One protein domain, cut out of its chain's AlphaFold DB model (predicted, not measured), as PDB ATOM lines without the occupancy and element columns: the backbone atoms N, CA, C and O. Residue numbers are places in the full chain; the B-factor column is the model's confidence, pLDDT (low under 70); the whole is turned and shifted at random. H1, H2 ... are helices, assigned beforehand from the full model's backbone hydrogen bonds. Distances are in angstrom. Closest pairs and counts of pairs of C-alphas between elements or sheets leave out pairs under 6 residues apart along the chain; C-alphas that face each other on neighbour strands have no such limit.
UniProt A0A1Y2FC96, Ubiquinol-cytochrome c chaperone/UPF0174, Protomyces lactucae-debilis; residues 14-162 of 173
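This is residues 14 to 162 of the 173 residues of the protein "Ubiquinol-cytochrome c chaperone/UPF0174" of Protomyces lactucae-debilis (UniProt A0A1Y2FC96). Two long helices, H3 and H4, make a V with their short link at its point, and H2 runs through the middle of the domain, side by side with H3 and opposite to it in direction; H5 folds back along the last part of H4, and H6 crosses H5 and packs on H2. H1 and little H7 lie off to the sides. The printed part has 149 residues, seven named helices, H1 to H7 in chain order, and no named strand: all helix. It is compact and rounded, radius of gyration of the C-alphas 15.9 A, spanning 44 by 41 by 29 A.

Find C-alpha 85 at (13.188, 66.002, 48.015); from there H4 runs 36.6 A to residue 110. Before it stand H3, residues 54 to 78, 35.8 A; H2, residues 31 to 49, 26.2 A; and H1, residues 14 to 24. After it look for H5, residues 114 to 126; H6, residues 134 to 153, 29.2 A; and H7, residues 156 to 160, ending at (-6.095, 46.309, 28.320).

H2 to H5 form an up-and-down bundle, each helix running against the one before. At Ala 109 and Leu 117, closest C-alphas 4.6 A, H4 touches H5 at a shallow 12 degrees. H2, the hub, touches H3 at 11 degrees, C-alphas of Phe 49 and Gly 57 being closest at 4.6 A. Residues 144 to 152 of H6 touch residues 44 to 48 of H2, closest C-alphas Asp 152 and Arg 48, 6.3 A. H1 and H7 are each near H2. In each helix every O i to N i+4 pair is within hydrogen-bond range.

C-alphas 84 and 153 are farthest apart, 44.8 A. The printed part has no cut and no long link. Residues 14 to 15 have pLDDT under 70.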
ATOM      1  N   SER A  14     -18.534  55.747  42.263       66.38
ATOM      2  CA  SER A  14     -17.451  56.333  43.072       66.38
ATOM      3  C   SER A  14     -17.932  56.722  44.475       66.38
ATOM      4  O   SER A  14     -17.252  56.467  45.468       66.38
ATOM      5  N   LYS A  15     -19.151  57.266  44.587       69.12
ATOM      6  CA  LYS A  15     -19.747  57.617  45.884       69.12
ATOM      7  C   LYS A  15     -19.991  56.383  46.762       69.12
ATOM      8  O   LYS A  15     -19.664  56.423  47.944       69.12
ATOM      9  N   ALA A  16     -20.527  55.300  46.198       73.44
ATOM     10  CA  ALA A  16     -20.752  54.047  46.922       73.44
ATOM     11  C   ALA A  16     -19.433  53.391  47.363       73.44
ATOM     12  O   ALA A  16     -19.311  52.972  48.512       73.44
ATOM     13  N   THR A  17     -18.424  53.380  46.489       82.00
ATOM     14  CA  THR A  17     -17.082  52.882  46.814       82.00
ATOM     15  C   THR A  17     -16.451  53.688  47.950       82.00
ATOM     16  O   THR A  17     -15.954  53.108  48.912       82.00
ATOM     17  N   ASN A  18     -16.526  55.021  47.894       84.62
ATOM     18  CA  ASN A  18     -16.006  55.885  48.956       84.62
ATOM     19  C   ASN A  18     -16.738  55.667  50.287       84.62
ATOM     20  O   ASN A  18     -16.080  55.587  51.322       84.62
ATOM     21  N   LYS A  19     -18.070  55.520  50.264       89.69
ATOM     22  CA  LYS A  19     -18.849  55.209  51.468       89.69
ATOM     23  C   LYS A  19     -18.325  53.941  52.140       89.69
ATOM     24  O   LYS A  19     -18.034  53.968  53.330       89.69
ATOM     25  N   PHE A  20     -18.161  52.853  51.385       93.00
ATOM     26  CA  PHE A  20     -17.691  51.605  51.977       93.00
ATOM     27  C   PHE A  20     -16.311  51.769  52.624       93.00
ATOM     28  O   PHE A  20     -16.136  51.436  53.789       93.00
ATOM     29  N   TRP A  21     -15.326  52.299  51.894       92.38
ATOM     30  CA  TRP A  21     -13.951  52.339  52.394       92.38
ATOM     31  C   TRP A  21     -13.748  53.311  53.560       92.38
ATOM     32  O   TRP A  21     -13.014  52.988  54.491       92.38
ATOM     33  N   TYR A  22     -14.371  54.490  53.527       92.12
ATOM     34  CA  TYR A  22     -14.128  55.519  54.543       92.12
ATOM     35  C   TYR A  22     -15.119  55.470  55.710       92.12
ATOM     36  O   TYR A  22     -14.734  55.773  56.837       92.12
ATOM     37  N   GLU A  23     -16.374  55.086  55.466       91.50
ATOM     38  CA  GLU A  23     -17.411  55.044  56.504       91.50
ATOM     39  C   GLU A  23     -17.564  53.622  57.051       91.50
ATOM     40  O   GLU A  23     -17.242  53.375  58.211       91.50
ATOM     41  N   ASP A  24     -17.979  52.668  56.213       92.81
ATOM     42  CA  ASP A  24     -18.324  51.313  56.673       92.81
ATOM     43  C   ASP A  24     -17.084  50.549  57.173       92.81
ATOM     44  O   ASP A  24     -17.113  49.850  58.185       92.81
ATOM     45  N   ALA A  25     -15.960  50.697  56.480       93.19
ATOM     46  CA  ALA A  25     -14.681  50.107  56.844       93.19
ATOM     47  C   ALA A  25     -13.880  50.938  57.854       93.19
ATOM     48  O   ALA A  25     -12.819  50.480  58.279       93.19
ATOM     49  N   ALA A  26     -14.369  52.119  58.243       93.19
ATOM     50  CA  ALA A  26     -13.728  53.019  59.201       93.19
ATOM     51  C   ALA A  26     -12.255  53.355  58.879       93.19
ATOM     52  O   ALA A  26     -11.445  53.572  59.786       93.19
ATOM     53  N   LEU A  27     -11.872  53.397  57.595       93.06
ATOM     54  CA  LEU A  27     -10.526  53.819  57.209       93.06
ATOM     55  C   LEU A  27     -10.465  55.351  57.131       93.06
ATOM     56  O   LEU A  27     -11.281  55.971  56.450       93.06
ATOM     57  N   PRO A  28      -9.484  56.007  57.771       92.19
ATOM     58  CA  PRO A  28      -9.416  57.463  57.766       92.19
ATOM     59  C   PRO A  28      -9.039  57.977  56.364       92.19
ATOM     60  O   PRO A  28      -8.193  57.362  55.716       92.19
ATOM     61  N   PRO A  29      -9.573  59.110  55.878       91.19
ATOM     62  CA  PRO A  29      -9.270  59.639  54.544       91.19
ATOM     63  C   PRO A  29      -7.875  60.288  54.495       91.19
ATOM     64  O   PRO A  29      -7.723  61.507  54.457       91.19
ATOM     65  N   THR A  30      -6.837  59.454  54.536       92.25
ATOM     66  CA  THR A  30      -5.422  59.847  54.538       92.25
ATOM     67  C   THR A  30      -4.724  59.397  53.259       92.25
ATOM     68  O   THR A  30      -5.214  58.519  52.548       92.25
ATOM     69  N   PHE A  31      -3.536  59.951  52.989       92.25
ATOM     70  CA  PHE A  31      -2.663  59.455  51.921       92.25
ATOM     71  C   PHE A  31      -2.399  57.952  52.052       92.25
ATOM     72  O   PHE A  31      -2.460  57.230  51.064       92.25
ATOM     73  N   GLN A  32      -2.145  57.485  53.276       93.25
ATOM     74  CA  GLN A  32      -1.850  56.083  53.546       93.25
ATOM     75  C   GLN A  32      -3.027  55.179  53.166       93.25
ATOM     76  O   GLN A  32      -2.841  54.194  52.459       93.25
ATOM     77  N   THR A  33      -4.245  55.554  53.561       94.44
ATOM     78  CA  THR A  33      -5.467  54.828  53.196       94.44
ATOM     79  C   THR A  33      -5.686  54.818  51.687       94.44
ATOM     80  O   THR A  33      -5.975  53.774  51.107       94.44
ATOM     81  N   TRP A  34      -5.501  55.968  51.028       94.56
ATOM     82  CA  TRP A  34      -5.554  56.050  49.568       94.56
ATOM     83  C   TRP A  34      -4.554  55.083  48.922       94.56
ATOM     84  O   TRP A  34      -4.927  54.331  48.020       94.56
ATOM     85  N   PHE A  35      -3.312  55.064  49.406       95.69
ATOM     86  CA  PHE A  35      -2.260  54.187  48.903       95.69
ATOM     87  C   PHE A  35      -2.635  52.712  49.090       95.69
ATOM     88  O   PHE A  35      -2.575  51.954  48.129       95.69
ATOM     89  N   GLN A  36      -3.106  52.327  50.283       96.19
ATOM     90  CA  GLN A  36      -3.517  50.960  50.635       96.19
ATOM     91  C   GLN A  36      -4.690  50.445  49.784       96.19
ATOM     92  O   GLN A  36      -4.637  49.331  49.256       96.19
ATOM     93  N   ILE A  37      -5.730  51.260  49.605       95.50
ATOM     94  CA  ILE A  37      -6.880  50.910  48.763       95.50
ATOM     95  C   ILE A  37      -6.439  50.804  47.301       95.50
ATOM     96  O   ILE A  37      -6.764  49.834  46.620       95.50
ATOM     97  N   THR A  38      -5.670  51.777  46.808       95.56
ATOM     98  CA  THR A  38      -5.223  51.799  45.409       95.56
ATOM     99  C   THR A  38      -4.310  50.613  45.105       95.56
ATOM    100  O   THR A  38      -4.512  49.933  44.099       95.56
ATOM    101  N   GLN A  39      -3.371  50.285  45.999       96.25
ATOM    102  CA  GLN A  39      -2.480  49.147  45.791       96.25
ATOM    103  C   GLN A  39      -3.227  47.812  45.747       96.25
ATOM    104  O   GLN A  39      -2.818  46.929  45.000       96.25
ATOM    105  N   LEU A  40      -4.317  47.654  46.511       97.62
ATOM    106  CA  LEU A  40      -5.131  46.437  46.485       97.62
ATOM    107  C   LEU A  40      -5.777  46.249  45.107       97.62
ATOM    108  O   LEU A  40      -5.714  45.160  44.540       97.62
ATOM    109  N   HIS A  41      -6.340  47.317  44.539       96.38
ATOM    110  CA  HIS A  41      -6.920  47.277  43.195       96.38
ATOM    111  C   HIS A  41      -5.862  46.999  42.126       96.38
ATOM    112  O   HIS A  41      -6.081  46.168  41.245       96.38
ATOM    113  N   ILE A  42      -4.690  47.635  42.221       96.94
ATOM    114  CA  ILE A  42      -3.592  47.364  41.285       96.94
ATOM    115  C   ILE A  42      -3.100  45.927  41.440       96.94
ATOM    116  O   ILE A  42      -2.839  45.280  40.433       96.94
ATOM    117  N   TRP A  43      -3.018  45.385  42.657       98.00
ATOM    118  CA  TRP A  43      -2.683  43.978  42.859       98.00
ATOM    119  C   TRP A  43      -3.678  43.048  42.156       98.00
ATOM    120  O   TRP A  43      -3.244  42.172  41.410       98.00
ATOM    121  N   MET A  44      -4.989  43.289  42.272       97.81
ATOM    122  CA  MET A  44      -5.994  42.512  41.531       97.81
ATOM    123  C   MET A  44      -5.796  42.620  40.007       97.81
ATOM    124  O   MET A  44      -5.844  41.611  39.301       97.81
ATOM    125  N   MET A  45      -5.476  43.810  39.487       96.94
ATOM    126  CA  MET A  45      -5.132  43.988  38.068       96.94
ATOM    127  C   MET A  45      -3.858  43.225  37.679       96.94
ATOM    128  O   MET A  45      -3.816  42.571  36.639       96.94
ATOM    129  N   MET A  46      -2.822  43.250  38.521       96.62
ATOM    130  CA  MET A  46      -1.589  42.500  38.291       96.62
ATOM    131  C   MET A  46      -1.834  40.994  38.274       96.62
ATOM    132  O   MET A  46      -1.200  40.312  37.471       96.62
ATOM    133  N   VAL A  47      -2.747  40.476  39.108       97.06
ATOM    134  CA  VAL A  47      -3.193  39.076  39.053       97.06
ATOM    135  C   VAL A  47      -3.743  38.766  37.663       97.06
ATOM    136  O   VAL A  47      -3.286  37.808  37.045       97.06
ATOM    137  N   ARG A  48      -4.625  39.618  37.125       96.12
ATOM    138  CA  ARG A  48      -5.184  39.444  35.777       96.12
ATOM    139  C   ARG A  48      -4.137  39.556  34.668       96.12
ATOM    140  O   ARG A  48      -4.192  38.812  33.696       96.12
ATOM    141  N   PHE A  49      -3.147  40.435  34.802       96.75
ATOM    142  CA  PHE A  49      -2.073  40.538  33.811       96.75
ATOM    143  C   PHE A  49      -1.176  39.296  33.757       96.75
ATOM    144  O   PHE A  49      -0.572  39.042  32.717       96.75
ATOM    145  N   ARG A  50      -1.103  38.494  34.831       95.00
ATOM    146  CA  ARG A  50      -0.354  37.225  34.831       95.00
ATOM    147  C   ARG A  50      -0.992  36.139  33.964       95.00
ATOM    148  O   ARG A  50      -0.286  35.195  33.628       95.00
ATOM    149  N   SER A  51      -2.275  36.258  33.610       93.75
ATOM    150  CA  SER A  51      -2.943  35.312  32.704       93.75
ATOM    151  C   SER A  51      -2.795  35.666  31.219       93.75
ATOM    152  O   SER A  51      -3.165  34.864  30.367       93.75
ATOM    153  N   LEU A  52      -2.240  36.841  30.897       94.00
ATOM    154  CA  LEU A  52      -1.930  37.253  29.526       94.00
ATOM    155  C   LEU A  52      -0.638  36.595  29.018       94.00
ATOM    156  O   LEU A  52       0.100  35.958  29.773       94.00
ATOM    157  N   ASP A  53      -0.307  36.835  27.743       94.88
ATOM    158  CA  ASP A  53       1.030  36.531  27.227       94.88
ATOM    159  C   ASP A  53       2.123  37.111  28.144       94.88
ATOM    160  O   ASP A  53       2.043  38.250  28.608       94.88
ATOM    161  N   LYS A  54       3.183  36.333  28.380       93.88
ATOM    162  CA  LYS A  54       4.225  36.652  29.365       93.88
ATOM    163  C   LYS A  54       4.941  37.972  29.072       93.88
ATOM    164  O   LYS A  54       5.376  38.656  30.002       93.88
ATOM    165  N   SER A  55       5.139  38.316  27.801       96.00
ATOM    166  CA  SER A  55       5.777  39.578  27.424       96.00
ATOM    167  C   SER A  55       4.835  40.747  27.691       96.00
ATOM    168  O   SER A  55       5.204  41.700  28.383       96.00
ATOM    169  N   LEU A  56       3.592  40.615  27.226       94.94
ATOM    170  CA  LEU A  56       2.557  41.632  27.365       94.94
ATOM    171  C   LEU A  56       2.201  41.890  28.836       94.94
ATOM    172  O   LEU A  56       2.238  43.030  29.293       94.94
ATOM    173  N   GLY A  57       1.941  40.834  29.606       96.12
ATOM    174  CA  GLY A  57       1.588  40.914  31.021       96.12
ATOM    175  C   GLY A  57       2.650  41.635  31.849       96.12
ATOM    176  O   GLY A  57       2.325  42.552  32.603       96.12
ATOM    177  N   ARG A  58       3.937  41.309  31.651       96.62
ATOM    178  CA  ARG A  58       5.042  42.011  32.333       96.62
ATOM    179  C   ARG A  58       5.115  43.487  31.958       96.62
ATOM    180  O   ARG A  58       5.385  44.314  32.825       96.62
ATOM    181  N   HIS A  59       4.870  43.819  30.691       96.75
ATOM    182  CA  HIS A  59       4.841  45.210  30.250       96.75
ATOM    183  C   HIS A  59       3.739  45.994  30.976       96.75
ATOM    184  O   HIS A  59       4.025  47.027  31.579       96.75
ATOM    185  N   TYR A  60       2.510  45.473  31.008       96.12
ATOM    186  CA  TYR A  60       1.393  46.124  31.700       96.12
ATOM    187  C   TYR A  60       1.611  46.236  33.213       96.12
ATOM    188  O   TYR A  60       1.360  47.298  33.782       96.12
ATOM    189  N   GLN A  61       2.142  45.194  33.861       96.44
ATOM    190  CA  GLN A  61       2.500  45.235  35.284       96.44
ATOM    191  C   GLN A  61       3.536  46.325  35.591       96.44
ATOM    192  O   GLN A  61       3.403  47.048  36.581       96.44
ATOM    193  N   GLN A  62       4.548  46.481  34.732       96.56
ATOM    194  CA  GLN A  62       5.545  47.534  34.890       96.56
ATOM    195  C   GLN A  62       4.921  48.924  34.716       96.56
ATOM    196  O   GLN A  62       5.165  49.803  35.541       96.56
ATOM    197  N   GLN A  63       4.105  49.126  33.677       96.50
ATOM    198  CA  GLN A  63       3.498  50.432  33.406       96.50
ATOM    199  C   GLN A  63       2.520  50.852  34.503       96.50
ATOM    200  O   GLN A  63       2.630  51.966  35.011       96.50
ATOM    201  N   ILE A  64       1.611  49.968  34.932       95.94
ATOM    202  CA  ILE A  64       0.641  50.311  35.983       95.94
ATOM    203  C   ILE A  64       1.342  50.650  37.304       95.94
ATOM    204  O   ILE A  64       0.964  51.608  37.973       95.94
ATOM    205  N   THR A  65       2.415  49.925  37.640       96.44
ATOM    206  CA  THR A  65       3.213  50.191  38.842       96.44
ATOM    207  C   THR A  65       3.949  51.526  38.722       96.44
ATOM    208  O   THR A  65       3.903  52.333  39.647       96.44
ATOM    209  N   ASN A  66       4.573  51.812  37.575       96.75
ATOM    210  CA  ASN A  66       5.240  53.095  37.335       96.75
ATOM    211  C   ASN A  66       4.266  54.269  37.469       96.75
ATOM    212  O   ASN A  66       4.552  55.232  38.176       96.75
ATOM    213  N   HIS A  67       3.101  54.180  36.825       96.44
ATOM    214  CA  HIS A  67       2.079  55.219  36.909       96.44
ATOM    215  C   HIS A  67       1.564  55.407  38.336       96.44
ATOM    216  O   HIS A  67       1.392  56.543  38.768       96.44
ATOM    217  N   PHE A  68       1.385  54.320  39.087       97.25
ATOM    218  CA  PHE A  68       0.965  54.389  40.482       97.25
ATOM    219  C   PHE A  68       1.975  55.120  41.370       97.25
ATOM    220  O   PHE A  68       1.590  56.015  42.121       97.25
ATOM    221  N   PHE A  69       3.265  54.794  41.264       97.31
ATOM    222  CA  PHE A  69       4.292  55.472  42.058       97.31
ATOM    223  C   PHE A  69       4.525  56.920  41.601       97.31
ATOM    224  O   PHE A  69       4.757  57.786  42.443       97.31
ATOM    225  N   ASN A  70       4.372  57.219  40.309       96.62
ATOM    226  CA  ASN A  70       4.382  58.599  39.819       96.62
ATOM    227  C   ASN A  70       3.207  59.412  40.393       96.62
ATOM    228  O   ASN A  70       3.403  60.555  40.805       96.62
ATOM    229  N   ASP A  71       2.003  58.831  40.471       96.00
ATOM    230  CA  ASP A  71       0.837  59.473  41.094       96.00
ATOM    231  C   ASP A  71       1.036  59.652  42.608       96.00
ATOM    232  O   ASP A  71       0.766  60.721  43.156       96.00
ATOM    233  N   ALA A  72       1.598  58.650  43.288       95.81
ATOM    234  CA  ALA A  72       1.952  58.746  44.702       95.81
ATOM    235  C   ALA A  72       2.933  59.904  44.969       95.81
ATOM    236  O   ALA A  72       2.687  60.728  45.852       95.81
ATOM    237  N   GLU A  73       4.003  60.028  44.178       95.62
ATOM    238  CA  GLU A  73       4.957  61.133  44.304       95.62
ATOM    239  C   GLU A  73       4.310  62.491  43.993       95.62
ATOM    240  O   GLU A  73       4.486  63.457  44.746       95.62
ATOM    241  N   ALA A  74       3.530  62.573  42.910       94.19
ATOM    242  CA  ALA A  74       2.832  63.794  42.523       94.19
ATOM    243  C   ALA A  74       1.895  64.275  43.637       94.19
ATOM    244  O   ALA A  74       1.868  65.462  43.954       94.19
ATOM    245  N   ARG A  75       1.185  63.361  44.304       93.44
ATOM    246  CA  ARG A  75       0.339  63.673  45.463       93.44
ATOM    247  C   ARG A  75       1.130  64.249  46.626       93.44
ATOM    248  O   ARG A  75       0.718  65.273  47.169       93.44
ATOM    249  N   LEU A  76       2.255  63.638  46.993       93.56
ATOM    250  CA  LEU A  76       3.113  64.139  48.075       93.56
ATOM    251  C   LEU A  76       3.580  65.576  47.795       93.56
ATOM    252  O   LEU A  76       3.558  66.424  48.688       93.56
ATOM    253  N   ARG A  77       3.938  65.870  46.540       93.56
ATOM    254  CA  ARG A  77       4.414  67.193  46.112       93.56
ATOM    255  C   ARG A  77       3.302  68.229  45.979       93.56
ATOM    256  O   ARG A  77       3.452  69.347  46.455       93.56
ATOM    257  N   VAL A  78       2.212  67.882  45.301       91.88
ATOM    258  CA  VAL A  78       1.180  68.836  44.860       91.88
ATOM    259  C   VAL A  78       0.083  68.984  45.909       91.88
ATOM    260  O   VAL A  78      -0.291  70.102  46.254       91.88
ATOM    261  N   VAL A  79      -0.421  67.866  46.435       87.19
ATOM    262  CA  VAL A  79      -1.563  67.850  47.361       87.19
ATOM    263  C   VAL A  79      -1.103  68.107  48.793       87.19
ATOM    264  O   VAL A  79      -1.692  68.925  49.493       87.19
ATOM    265  N   TYR A  80      -0.029  67.437  49.217       88.69
ATOM    266  CA  TYR A  80       0.530  67.576  50.567       88.69
ATOM    267  C   TYR A  80       1.637  68.632  50.662       88.69
ATOM    268  O   TYR A  80       2.143  68.886  51.752       88.69
ATOM    269  N   GLN A  81       1.989  69.270  49.538       91.44
ATOM    270  CA  GLN A  81       2.927  70.396  49.466       91.44
ATOM    271  C   GLN A  81       4.304  70.117  50.093       91.44
ATOM    272  O   GLN A  81       4.991  71.037  50.542       91.44
ATOM    273  N   ILE A  82       4.742  68.854  50.098       92.06
ATOM    274  CA  ILE A  82       6.070  68.479  50.584       92.06
ATOM    275  C   ILE A  82       7.091  68.948  49.543       92.06
ATOM    276  O   ILE A  82       7.078  68.508  48.395       92.06
ATOM    277  N   ARG A  83       7.972  69.874  49.936       90.50
ATOM    278  CA  ARG A  83       8.995  70.453  49.042       90.50
ATOM    279  C   ARG A  83      10.359  69.783  49.170       90.50
ATOM    280  O   ARG A  83      11.140  69.808  48.223       90.50
ATOM    281  N   ASP A  84      10.643  69.186  50.325       95.56
ATOM    282  CA  ASP A  84      11.922  68.536  50.586       95.56
ATOM    283  C   ASP A  84      12.025  67.213  49.808       95.56
ATOM    284  O   ASP A  84      11.317  66.238  50.079       95.56
ATOM    285  N   GLY A  85      12.940  67.181  48.837       94.38
ATOM    286  CA  GLY A  85      13.188  66.002  48.015       94.38
ATOM    287  C   GLY A  85      13.701  64.798  48.808       94.38
ATOM    288  O   GLY A  85      13.382  63.668  48.451       94.38
ATOM    289  N   ARG A  86      14.445  65.001  49.902       95.69
ATOM    290  CA  ARG A  86      14.949  63.911  50.751       95.69
ATOM    291  C   ARG A  86      13.816  63.248  51.529       95.69
ATOM    292  O   ARG A  86      13.808  62.021  51.649       95.69
ATOM    293  N   ILE A  87      12.862  64.037  52.024       94.69
ATOM    294  CA  ILE A  87      11.666  63.515  52.703       94.69
ATOM    295  C   ILE A  87      10.849  62.671  51.727       94.69
ATOM    296  O   ILE A  87      10.534  61.527  52.036       94.69
ATOM    297  N   ILE A  88      10.591  63.189  50.522       95.19
ATOM    298  CA  ILE A  88       9.856  62.453  49.482       95.19
ATOM    299  C   ILE A  88      10.566  61.146  49.144       95.19
ATOM    300  O   ILE A  88       9.940  60.096  49.153       95.19
ATOM    301  N   GLN A  89      11.878  61.178  48.909       96.00
ATOM    302  CA  GLN A  89      12.644  59.972  48.587       96.00
ATOM    303  C   GLN A  89      12.608  58.926  49.706       96.00
ATOM    304  O   GLN A  89      12.545  57.730  49.430       96.00
ATOM    305  N   THR A  90      12.645  59.357  50.968       97.12
ATOM    306  CA  THR A  90      12.517  58.449  52.118       97.12
ATOM    307  C   THR A  90      11.126  57.820  52.138       97.12
ATOM    308  O   THR A  90      11.002  56.601  52.153       97.12
ATOM    309  N   TYR A  91      10.091  58.645  51.996       95.44
ATOM    310  CA  TYR A  91       8.705  58.198  51.980       95.44
ATOM    311  C   TYR A  91       8.422  57.224  50.824       95.44
ATOM    312  O   TYR A  91       7.819  56.176  51.019       95.44
ATOM    313  N   MET A  92       8.924  57.510  49.620       97.12
ATOM    314  CA  MET A  92       8.776  56.638  48.451       97.12
ATOM    315  C   MET A  92       9.458  55.276  48.641       97.12
ATOM    316  O   MET A  92       8.934  54.262  48.178       97.12
ATOM    317  N   LYS A  93      10.596  55.221  49.347       97.56
ATOM    318  CA  LYS A  93      11.242  53.947  49.710       97.56
ATOM    319  C   LYS A  93      10.390  53.142  50.688       97.56
ATOM    320  O   LYS A  93      10.255  51.934  50.498       97.56
ATOM    321  N   ASP A  94       9.786  53.800  51.672       97.00
ATOM    322  CA  ASP A  94       8.893  53.148  52.631       97.00
ATOM    323  C   ASP A  94       7.644  52.595  51.930       97.00
ATOM    324  O   ASP A  94       7.278  51.436  52.130       97.00
ATOM    325  N   LEU A  95       7.042  53.377  51.027       96.88
ATOM    326  CA  LEU A  95       5.918  52.934  50.195       96.88
ATOM    327  C   LEU A  95       6.294  51.741  49.310       96.88
ATOM    328  O   LEU A  95       5.511  50.803  49.176       96.88
ATOM    329  N   LEU A  96       7.497  51.735  48.732       97.12
ATOM    330  CA  LEU A  96       7.976  50.610  47.930       97.12
ATOM    331  C   LEU A  96       8.132  49.332  48.766       97.12
ATOM    332  O   LEU A  96       7.823  48.240  48.283       97.12
ATOM    333  N   LEU A  97       8.602  49.448  50.010       97.06
ATOM    334  CA  LEU A  97       8.697  48.312  50.923       97.06
ATOM    335  C   LEU A  97       7.306  47.775  51.288       97.06
ATOM    336  O   LEU A  97       7.085  46.565  51.214       97.06
ATOM    337  N   GLN A  98       6.361  48.664  51.608       96.38
ATOM    338  CA  GLN A  98       4.969  48.301  51.897       96.38
ATOM    339  C   GLN A  98       4.298  47.616  50.701       96.38
ATOM    340  O   GLN A  98       3.672  46.573  50.862       96.38
ATOM    341  N   TRP A  99       4.490  48.154  49.497       96.88
ATOM    342  CA  TRP A  99       4.004  47.581  48.243       96.88
ATOM    343  C   TRP A  99       4.525  46.160  48.001       96.88
ATOM    344  O   TRP A  99       3.765  45.251  47.684       96.88
ATOM    345  N   ARG A 100       5.831  45.931  48.183       96.75
ATOM    346  CA  ARG A 100       6.415  44.589  48.016       96.75
ATOM    347  C   ARG A 100       5.881  43.607  49.054       96.75
ATOM    348  O   ARG A 100       5.551  42.478  48.704       96.75
ATOM    349  N   GLY A 101       5.783  44.040  50.312       97.12
ATOM    350  CA  GLY A 101       5.230  43.220  51.387       97.12
ATOM    351  C   GLY A 101       3.762  42.857  51.152       97.12
ATOM    352  O   GLY A 101       3.365  41.717  51.389       97.12
ATOM    353  N   SER A 102       2.970  43.795  50.631       97.00
ATOM    354  CA  SER A 102       1.556  43.561  50.350       97.00
ATOM    355  C   SER A 102       1.343  42.592  49.194       97.00
ATOM    356  O   SER A 102       0.517  41.696  49.329       97.00
ATOM    357  N   ILE A 103       2.132  42.690  48.115       96.88
ATOM    358  CA  ILE A 103       2.093  41.719  47.010       96.88
ATOM    359  C   ILE A 103       2.317  40.304  47.536       96.88
ATOM    360  O   ILE A 103       1.530  39.418  47.223       96.88
ATOM    361  N   VAL A 104       3.359  40.094  48.349       96.69
ATOM    362  CA  VAL A 104       3.668  38.766  48.899       96.69
ATOM    363  C   VAL A 104       2.508  38.248  49.750       96.69
ATOM    364  O   VAL A 104       2.069  37.118  49.560       96.69
ATOM    365  N   ALA A 105       1.972  39.085  50.642       96.94
ATOM    366  CA  ALA A 105       0.861  38.704  51.510       96.94
ATOM    367  C   ALA A 105      -0.421  38.377  50.726       96.94
ATOM    368  O   ALA A 105      -1.143  37.444  51.075       96.94
ATOM    369  N   TYR A 106      -0.725  39.144  49.679       97.94
ATOM    370  CA  TYR A 106      -1.915  38.916  48.868       97.94
ATOM    371  C   TYR A 106      -1.756  37.732  47.911       97.94
ATOM    372  O   TYR A 106      -2.715  36.990  47.717       97.94
ATOM    373  N   ASP A 107      -0.564  37.495  47.361       97.00
ATOM    374  CA  ASP A 107      -0.289  36.311  46.541       97.00
ATOM    375  C   ASP A 107      -0.355  35.017  47.365       97.00
ATOM    376  O   ASP A 107      -0.924  34.030  46.901       97.00
ATOM    377  N   GLU A 108       0.140  35.024  48.608       96.06
ATOM    378  CA  GLU A 108      -0.059  33.912  49.548       96.06
ATOM    379  C   GLU A 108      -1.554  33.675  49.810       96.06
ATOM    380  O   GLU A 108      -2.046  32.547  49.717       96.06
ATOM    381  N   ALA A 109      -2.299  34.746  50.093       95.69
ATOM    382  CA  ALA A 109      -3.730  34.679  50.360       95.69
ATOM    383  C   ALA A 109      -4.561  34.199  49.159       95.69
ATOM    384  O   ALA A 109      -5.559  33.495  49.339       95.69
ATOM    385  N   LEU A 110      -4.154  34.557  47.937       95.06
ATOM    386  CA  LEU A 110      -4.837  34.170  46.705       95.06
ATOM    387  C   LEU A 110      -4.953  32.649  46.590       95.06
ATOM    388  O   LEU A 110      -6.039  32.151  46.295       95.06
ATOM    389  N   CYS A 111      -3.866  31.938  46.891       91.94
ATOM    390  CA  CYS A 111      -3.769  30.479  46.838       91.94
ATOM    391  C   CYS A 111      -4.223  29.772  48.129       91.94
ATOM    392  O   CYS A 111      -4.092  28.555  48.235       91.94
ATOM    393  N   SER A 112      -4.725  30.525  49.110       93.44
ATOM    394  CA  SER A 112      -5.057  30.035  50.452       93.44
ATOM    395  C   SER A 112      -6.543  30.234  50.786       93.44
ATOM    396  O   SER A 112      -7.377  30.456  49.909       93.44
ATOM    397  N   THR A 113      -6.893  30.140  52.071       94.00
ATOM    398  CA  THR A 113      -8.262  30.319  52.574       94.00
ATOM    399  C   THR A 113      -8.638  31.793  52.742       94.00
ATOM    400  O   THR A 113      -7.784  32.682  52.804       94.00
ATOM    401  N   ASP A 114      -9.934  32.062  52.893       94.19
ATOM    402  CA  ASP A 114     -10.429  33.416  53.163       94.19
ATOM    403  C   ASP A 114      -9.967  33.968  54.515       94.19
ATOM    404  O   ASP A 114      -9.828  35.178  54.659       94.19
ATOM    405  N   ALA A 115      -9.631  33.106  55.480       95.19
ATOM    406  CA  ALA A 115      -9.017  33.538  56.734       95.19
ATOM    407  C   ALA A 115      -7.620  34.144  56.507       95.19
ATOM    408  O   ALA A 115      -7.280  35.158  57.116       95.19
ATOM    409  N   VAL A 116      -6.825  33.565  55.599       96.94
ATOM    410  CA  VAL A 116      -5.501  34.101  55.235       96.94
ATOM    411  C   VAL A 116      -5.649  35.420  54.476       96.94
ATOM    412  O   VAL A 116      -4.917  36.370  54.757       96.94
ATOM    413  N   LEU A 117      -6.639  35.524  53.581       97.31
ATOM    414  CA  LEU A 117      -6.956  36.774  52.885       97.31
ATOM    415  C   LEU A 117      -7.417  37.876  53.841       97.31
ATOM    416  O   LEU A 117      -6.883  38.983  53.787       97.31
ATOM    417  N   ALA A 118      -8.335  37.567  54.756       96.88
ATOM    418  CA  ALA A 118      -8.778  38.496  55.787       96.88
ATOM    419  C   ALA A 118      -7.603  38.953  56.660       96.88
ATOM    420  O   ALA A 118      -7.455  40.144  56.920       96.88
ATOM    421  N   ALA A 119      -6.704  38.045  57.051       97.19
ATOM    422  CA  ALA A 119      -5.508  38.403  57.808       97.19
ATOM    423  C   ALA A 119      -4.553  39.308  57.006       97.19
ATOM    424  O   ALA A 119      -4.012  40.273  57.552       97.19
ATOM    425  N   ALA A 120      -4.353  39.038  55.713       97.88
ATOM    426  CA  ALA A 120      -3.536  39.878  54.841       97.88
ATOM    427  C   ALA A 120      -4.143  41.280  54.675       97.88
ATOM    428  O   ALA A 120      -3.425  42.273  54.813       97.88
ATOM    429  N   LEU A 121      -5.455  41.378  54.444       97.50
ATOM    430  CA  LEU A 121      -6.182  42.646  54.372       97.50
ATOM    431  C   LEU A 121      -6.116  43.400  55.700       97.50
ATOM    432  O   LEU A 121      -5.832  44.592  55.708       97.50
ATOM    433  N   TRP A 122      -6.278  42.711  56.827       97.56
ATOM    434  CA  TRP A 122      -6.190  43.315  58.152       97.56
ATOM    435  C   TRP A 122      -4.822  43.943  58.427       97.56
ATOM    436  O   TRP A 122      -4.731  45.108  58.824       97.56
ATOM    437  N   ARG A 123      -3.740  43.210  58.137       96.50
ATOM    438  CA  ARG A 123      -2.373  43.733  58.266       96.50
ATOM    439  C   ARG A 123      -2.139  44.944  57.366       96.50
ATOM    440  O   ARG A 123      -1.553  45.925  57.816       96.50
ATOM    441  N   ASN A 124      -2.602  44.887  56.118       95.88
ATOM    442  CA  ASN A 124      -2.312  45.920  55.126       95.88
ATOM    443  C   ASN A 124      -3.209  47.159  55.229       95.88
ATOM    444  O   ASN A 124      -2.719  48.245  54.950       95.88
ATOM    445  N   MET A 125      -4.479  47.021  55.618       94.88
ATOM    446  CA  MET A 125      -5.456  48.120  55.681       94.88
ATOM    447  C   MET A 125      -5.517  48.750  57.071       94.88
ATOM    448  O   MET A 125      -5.526  49.970  57.206       94.88
ATOM    449  N   TYR A 126      -5.503  47.923  58.119       95.44
ATOM    450  CA  TYR A 126      -5.671  48.371  59.505       95.44
ATOM    451  C   TYR A 126      -4.359  48.410  60.295       95.44
ATOM    452  O   TYR A 126      -4.351  48.806  61.460       95.44
ATOM    453  N   GLY A 127      -3.236  48.008  59.689       94.00
ATOM    454  CA  GLY A 127      -1.934  47.992  60.358       94.00
ATOM    455  C   GLY A 127      -1.883  47.014  61.533       94.00
ATOM    456  O   GLY A 127      -1.231  47.305  62.530       94.00
ATOM    457  N   ALA A 128      -2.618  45.899  61.439       93.94
ATOM    458  CA  ALA A 128      -2.738  44.890  62.494       93.94
ATOM    459  C   ALA A 128      -3.260  45.427  63.846       93.94
ATOM    460  O   ALA A 128      -2.983  44.860  64.905       93.94
ATOM    461  N   LYS A 129      -4.015  46.531  63.833       93.12
ATOM    462  CA  LYS A 129      -4.659  47.061  65.039       93.12
ATOM    463  C   LYS A 129      -5.789  46.134  65.494       93.12
ATOM    464  O   LYS A 129      -6.506  45.621  64.639       93.12
ATOM    465  N   PRO A 130      -5.983  45.931  66.807       91.81
ATOM    466  CA  PRO A 130      -7.039  45.055  67.320       91.81
ATOM    467  C   PRO A 130      -8.444  45.648  67.151       91.81
ATOM    468  O   PRO A 130      -9.411  44.899  67.094       91.81
ATOM    469  N   ASP A 131      -8.550  46.975  67.057       93.00
ATOM    470  CA  ASP A 131      -9.813  47.682  66.867       93.00
ATOM    471  C   ASP A 131     -10.063  47.931  65.375       93.00
ATOM    472  O   ASP A 131      -9.394  48.756  64.743       93.00
ATOM    473  N   PHE A 132     -10.973  47.149  64.798       92.88
ATOM    474  CA  PHE A 132     -11.412  47.269  63.412       92.88
ATOM    475  C   PHE A 132     -12.804  46.641  63.230       92.88
ATOM    476  O   PHE A 132     -13.160  45.685  63.927       92.88
ATOM    477  N   PRO A 133     -13.602  47.124  62.262       94.50
ATOM    478  CA  PRO A 133     -14.907  46.544  61.973       94.50
ATOM    479  C   PRO A 133     -14.765  45.174  61.290       94.50
ATOM    480  O   PRO A 133     -14.491  45.077  60.091       94.50
ATOM    481  N   LEU A 134     -14.985  44.093  62.049       93.50
ATOM    482  CA  LEU A 134     -14.861  42.712  61.557       93.50
ATOM    483  C   LEU A 134     -15.788  42.417  60.365       93.50
ATOM    484  O   LEU A 134     -15.367  41.771  59.406       93.50
ATOM    485  N   ALA A 135     -17.025  42.925  60.394       94.75
ATOM    486  CA  ALA A 135     -17.985  42.761  59.299       94.75
ATOM    487  C   ALA A 135     -17.465  43.374  57.987       94.75
ATOM    488  O   ALA A 135     -17.580  42.770  56.917       94.75
ATOM    489  N   SER A 136     -16.819  44.537  58.064       95.00
ATOM    490  CA  SER A 136     -16.222  45.204  56.907       95.00
ATOM    491  C   SER A 136     -15.004  44.440  56.396       95.00
ATOM    492  O   SER A 136     -14.857  44.298  55.187       95.00
ATOM    493  N   LEU A 137     -14.183  43.855  57.278       96.31
ATOM    494  CA  LEU A 137     -13.065  42.995  56.870       96.31
ATOM    495  C   LEU A 137     -13.539  41.727  56.134       96.31
ATOM    496  O   LEU A 137     -12.968  41.350  55.104       96.31
ATOM    497  N   ALA A 138     -14.596  41.080  56.631       95.38
ATOM    498  CA  ALA A 138     -15.215  39.942  55.952       95.38
ATOM    499  C   ALA A 138     -15.770  40.356  54.579       95.38
ATOM    500  O   ALA A 138     -15.509  39.696  53.573       95.38
ATOM    501  N   SER A 139     -16.440  41.511  54.525       96.12
ATOM    502  CA  SER A 139     -16.970  42.096  53.288       96.12
ATOM    503  C   SER A 139     -15.867  42.424  52.276       96.12
ATOM    504  O   SER A 139     -16.024  42.147  51.092       96.12
ATOM    505  N   MET A 140     -14.719  42.950  52.724       95.94
ATOM    506  CA  MET A 140     -13.549  43.175  51.868       95.94
ATOM    507  C   MET A 140     -13.016  41.866  51.289       95.94
ATOM    508  O   MET A 140     -12.691  41.811  50.106       95.94
ATOM    509  N   SER A 141     -12.929  40.817  52.108       96.62
ATOM    510  CA  SER A 141     -12.414  39.513  51.677       96.62
ATOM    511  C   SER A 141     -13.312  38.902  50.600       96.62
ATOM    512  O   SER A 141     -12.821  38.524  49.535       96.62
ATOM    513  N   ALA A 142     -14.630  38.899  50.831       95.75
ATOM    514  CA  ALA A 142     -15.619  38.459  49.849       95.75
ATOM    515  C   ALA A 142     -15.551  39.300  48.566       95.75
ATOM    516  O   ALA A 142     -15.457  38.754  47.467       95.75
ATOM    517  N   HIS A 143     -15.494  40.627  48.705       96.25
ATOM    518  CA  HIS A 143     -15.386  41.539  47.573       96.25
ATOM    519  C   HIS A 143     -14.143  41.253  46.721       96.25
ATOM    520  O   HIS A 143     -14.259  41.122  45.506       96.25
ATOM    521  N   VAL A 144     -12.965  41.092  47.332       97.31
ATOM    522  CA  VAL A 144     -11.726  40.773  46.604       97.31
ATOM    523  C   VAL A 144     -11.876  39.475  45.806       97.31
ATOM    524  O   VAL A 144     -11.517  39.440  44.630       97.31
ATOM    525  N   ARG A 145     -12.454  38.420  46.398       96.25
ATOM    526  CA  ARG A 145     -12.708  37.152  45.692       96.25
ATOM    527  C   ARG A 145     -13.655  37.341  44.507       96.25
ATOM    528  O   ARG A 145     -13.354  36.881  43.406       96.25
ATOM    529  N   GLU A 146     -14.761  38.052  44.703       95.88
ATOM    530  CA  GLU A 146     -15.728  38.339  43.639       95.88
ATOM    531  C   GLU A 146     -15.108  39.138  42.488       95.88
ATOM    532  O   GLU A 146     -15.305  38.795  41.320       95.88
ATOM    533  N   GLN A 147     -14.336  40.183  42.798       96.44
ATOM    534  CA  GLN A 147     -13.698  41.019  41.783       96.44
ATOM    535  C   GLN A 147     -12.630  40.254  41.000       96.44
ATOM    536  O   GLN A 147     -12.541  40.425  39.787       96.44
ATOM    537  N   LEU A 148     -11.866  39.371  41.649       96.69
ATOM    538  CA  LEU A 148     -10.910  38.501  40.962       96.69
ATOM    539  C   LEU A 148     -11.606  37.547  39.982       96.69
ATOM    540  O   LEU A 148     -11.147  37.402  38.853       96.69
ATOM    541  N   VAL A 149     -12.749  36.963  40.363       96.25
ATOM    542  CA  VAL A 149     -13.557  36.125  39.457       96.25
ATOM    543  C   VAL A 149     -14.108  36.937  38.281       96.25
ATOM    544  O   VAL A 149     -14.163  36.439  37.156       96.25
ATOM    545  N   LYS A 150     -14.523  38.189  38.509       96.44
ATOM    546  CA  LYS A 150     -14.981  39.081  37.431       96.44
ATOM    547  C   LYS A 150     -13.846  39.475  36.491       96.44
ATOM    548  O   LYS A 150     -14.050  39.472  35.281       96.44
ATOM    549  N   LEU A 151     -12.666  39.776  37.032       95.81
ATOM    550  CA  LEU A 151     -11.464  40.085  36.259       95.81
ATOM    551  C   LEU A 151     -11.025  38.907  35.392       95.81
ATOM    552  O   LEU A 151     -10.694  39.104  34.225       95.81
ATOM    553  N   ASP A 152     -11.040  37.694  35.942       95.81
ATOM    554  CA  ASP A 152     -10.687  36.471  35.216       95.81
ATOM    555  C   ASP A 152     -11.598  36.246  33.998       95.81
ATOM    556  O   ASP A 152     -11.134  35.944  32.904       95.81
ATOM    557  N   LYS A 153     -12.899  36.515  34.160       95.50
ATOM    558  CA  LYS A 153     -13.903  36.403  33.089       95.50
ATOM    559  C   LYS A 153     -13.929  37.591  32.122       95.50
ATOM    560  O   LYS A 153     -14.633  37.526  31.113       95.50
ATOM    561  N   ALA A 154     -13.231  38.684  32.424       96.00
ATOM    562  CA  ALA A 154     -13.258  39.882  31.598       96.00
ATOM    563  C   ALA A 154     -12.451  39.676  30.299       96.00
ATOM    564  O   ALA A 154     -11.322  39.173  30.362       96.00
ATOM    565  N   PRO A 155     -12.970  40.107  29.131       95.94
ATOM    566  CA  PRO A 155     -12.223  40.077  27.878       95.94
ATOM    567  C   PRO A 155     -10.919  40.874  27.967       95.94
ATOM    568  O   PRO A 155     -10.891  41.957  28.559       95.94
ATOM    569  N   ASP A 156      -9.863  40.383  27.310       94.50
ATOM    570  CA  ASP A 156      -8.559  41.058  27.269       94.50
ATOM    571  C   ASP A 156      -8.701  42.512  26.808       94.50
ATOM    572  O   ASP A 156      -8.190  43.414  27.462       94.50
ATOM    573  N   GLU A 157      -9.469  42.770  25.745       93.62
ATOM    574  CA  GLU A 157      -9.695  44.129  25.240       93.62
ATOM    575  C   GLU A 157     -10.235  45.066  26.332       93.62
ATOM    576  O   GLU A 157      -9.748  46.188  26.482       93.62
ATOM    577  N   GLN A 158     -11.201  44.611  27.133       93.12
ATOM    578  CA  GLN A 158     -11.792  45.423  28.196       93.12
ATOM    579  C   GLN A 158     -10.753  45.785  29.266       93.12
ATOM    580  O   GLN A 158     -10.716  46.923  29.737       93.12
ATOM    581  N   VAL A 159      -9.905  44.827  29.641       93.31
ATOM    582  CA  VAL A 159      -8.867  45.006  30.661       93.31
ATOM    583  C   VAL A 159      -7.733  45.894  30.135       93.31
ATOM    584  O   VAL A 159      -7.340  46.853  30.799       93.31
ATOM    585  N   LEU A 160      -7.241  45.624  28.924       91.69
ATOM    586  CA  LEU A 160      -6.095  46.309  28.320       91.69
ATOM    587  C   LEU A 160      -6.395  47.758  27.917       91.69
ATOM    588  O   LEU A 160      -5.491  48.591  27.922       91.69
ATOM    589  N   THR A 161      -7.654  48.066  27.591       91.44
ATOM    590  CA  THR A 161      -8.104  49.432  27.272       91.44
ATOM    591  C   THR A 161      -8.556  50.227  28.501       91.44
ATOM    592  O   THR A 161      -8.994  51.367  28.360       91.44
ATOM    593  N   GLY A 162      -8.465  49.651  29.707       89.31
ATOM    594  CA  GLY A 162      -8.849  50.326  30.951       89.31
ATOM    595  C   GLY A 162     -10.358  50.533  31.117       89.31
ATOM    596  O   GLY A 162     -10.777  51.396  31.881       89.31
TER     597      GLY A 162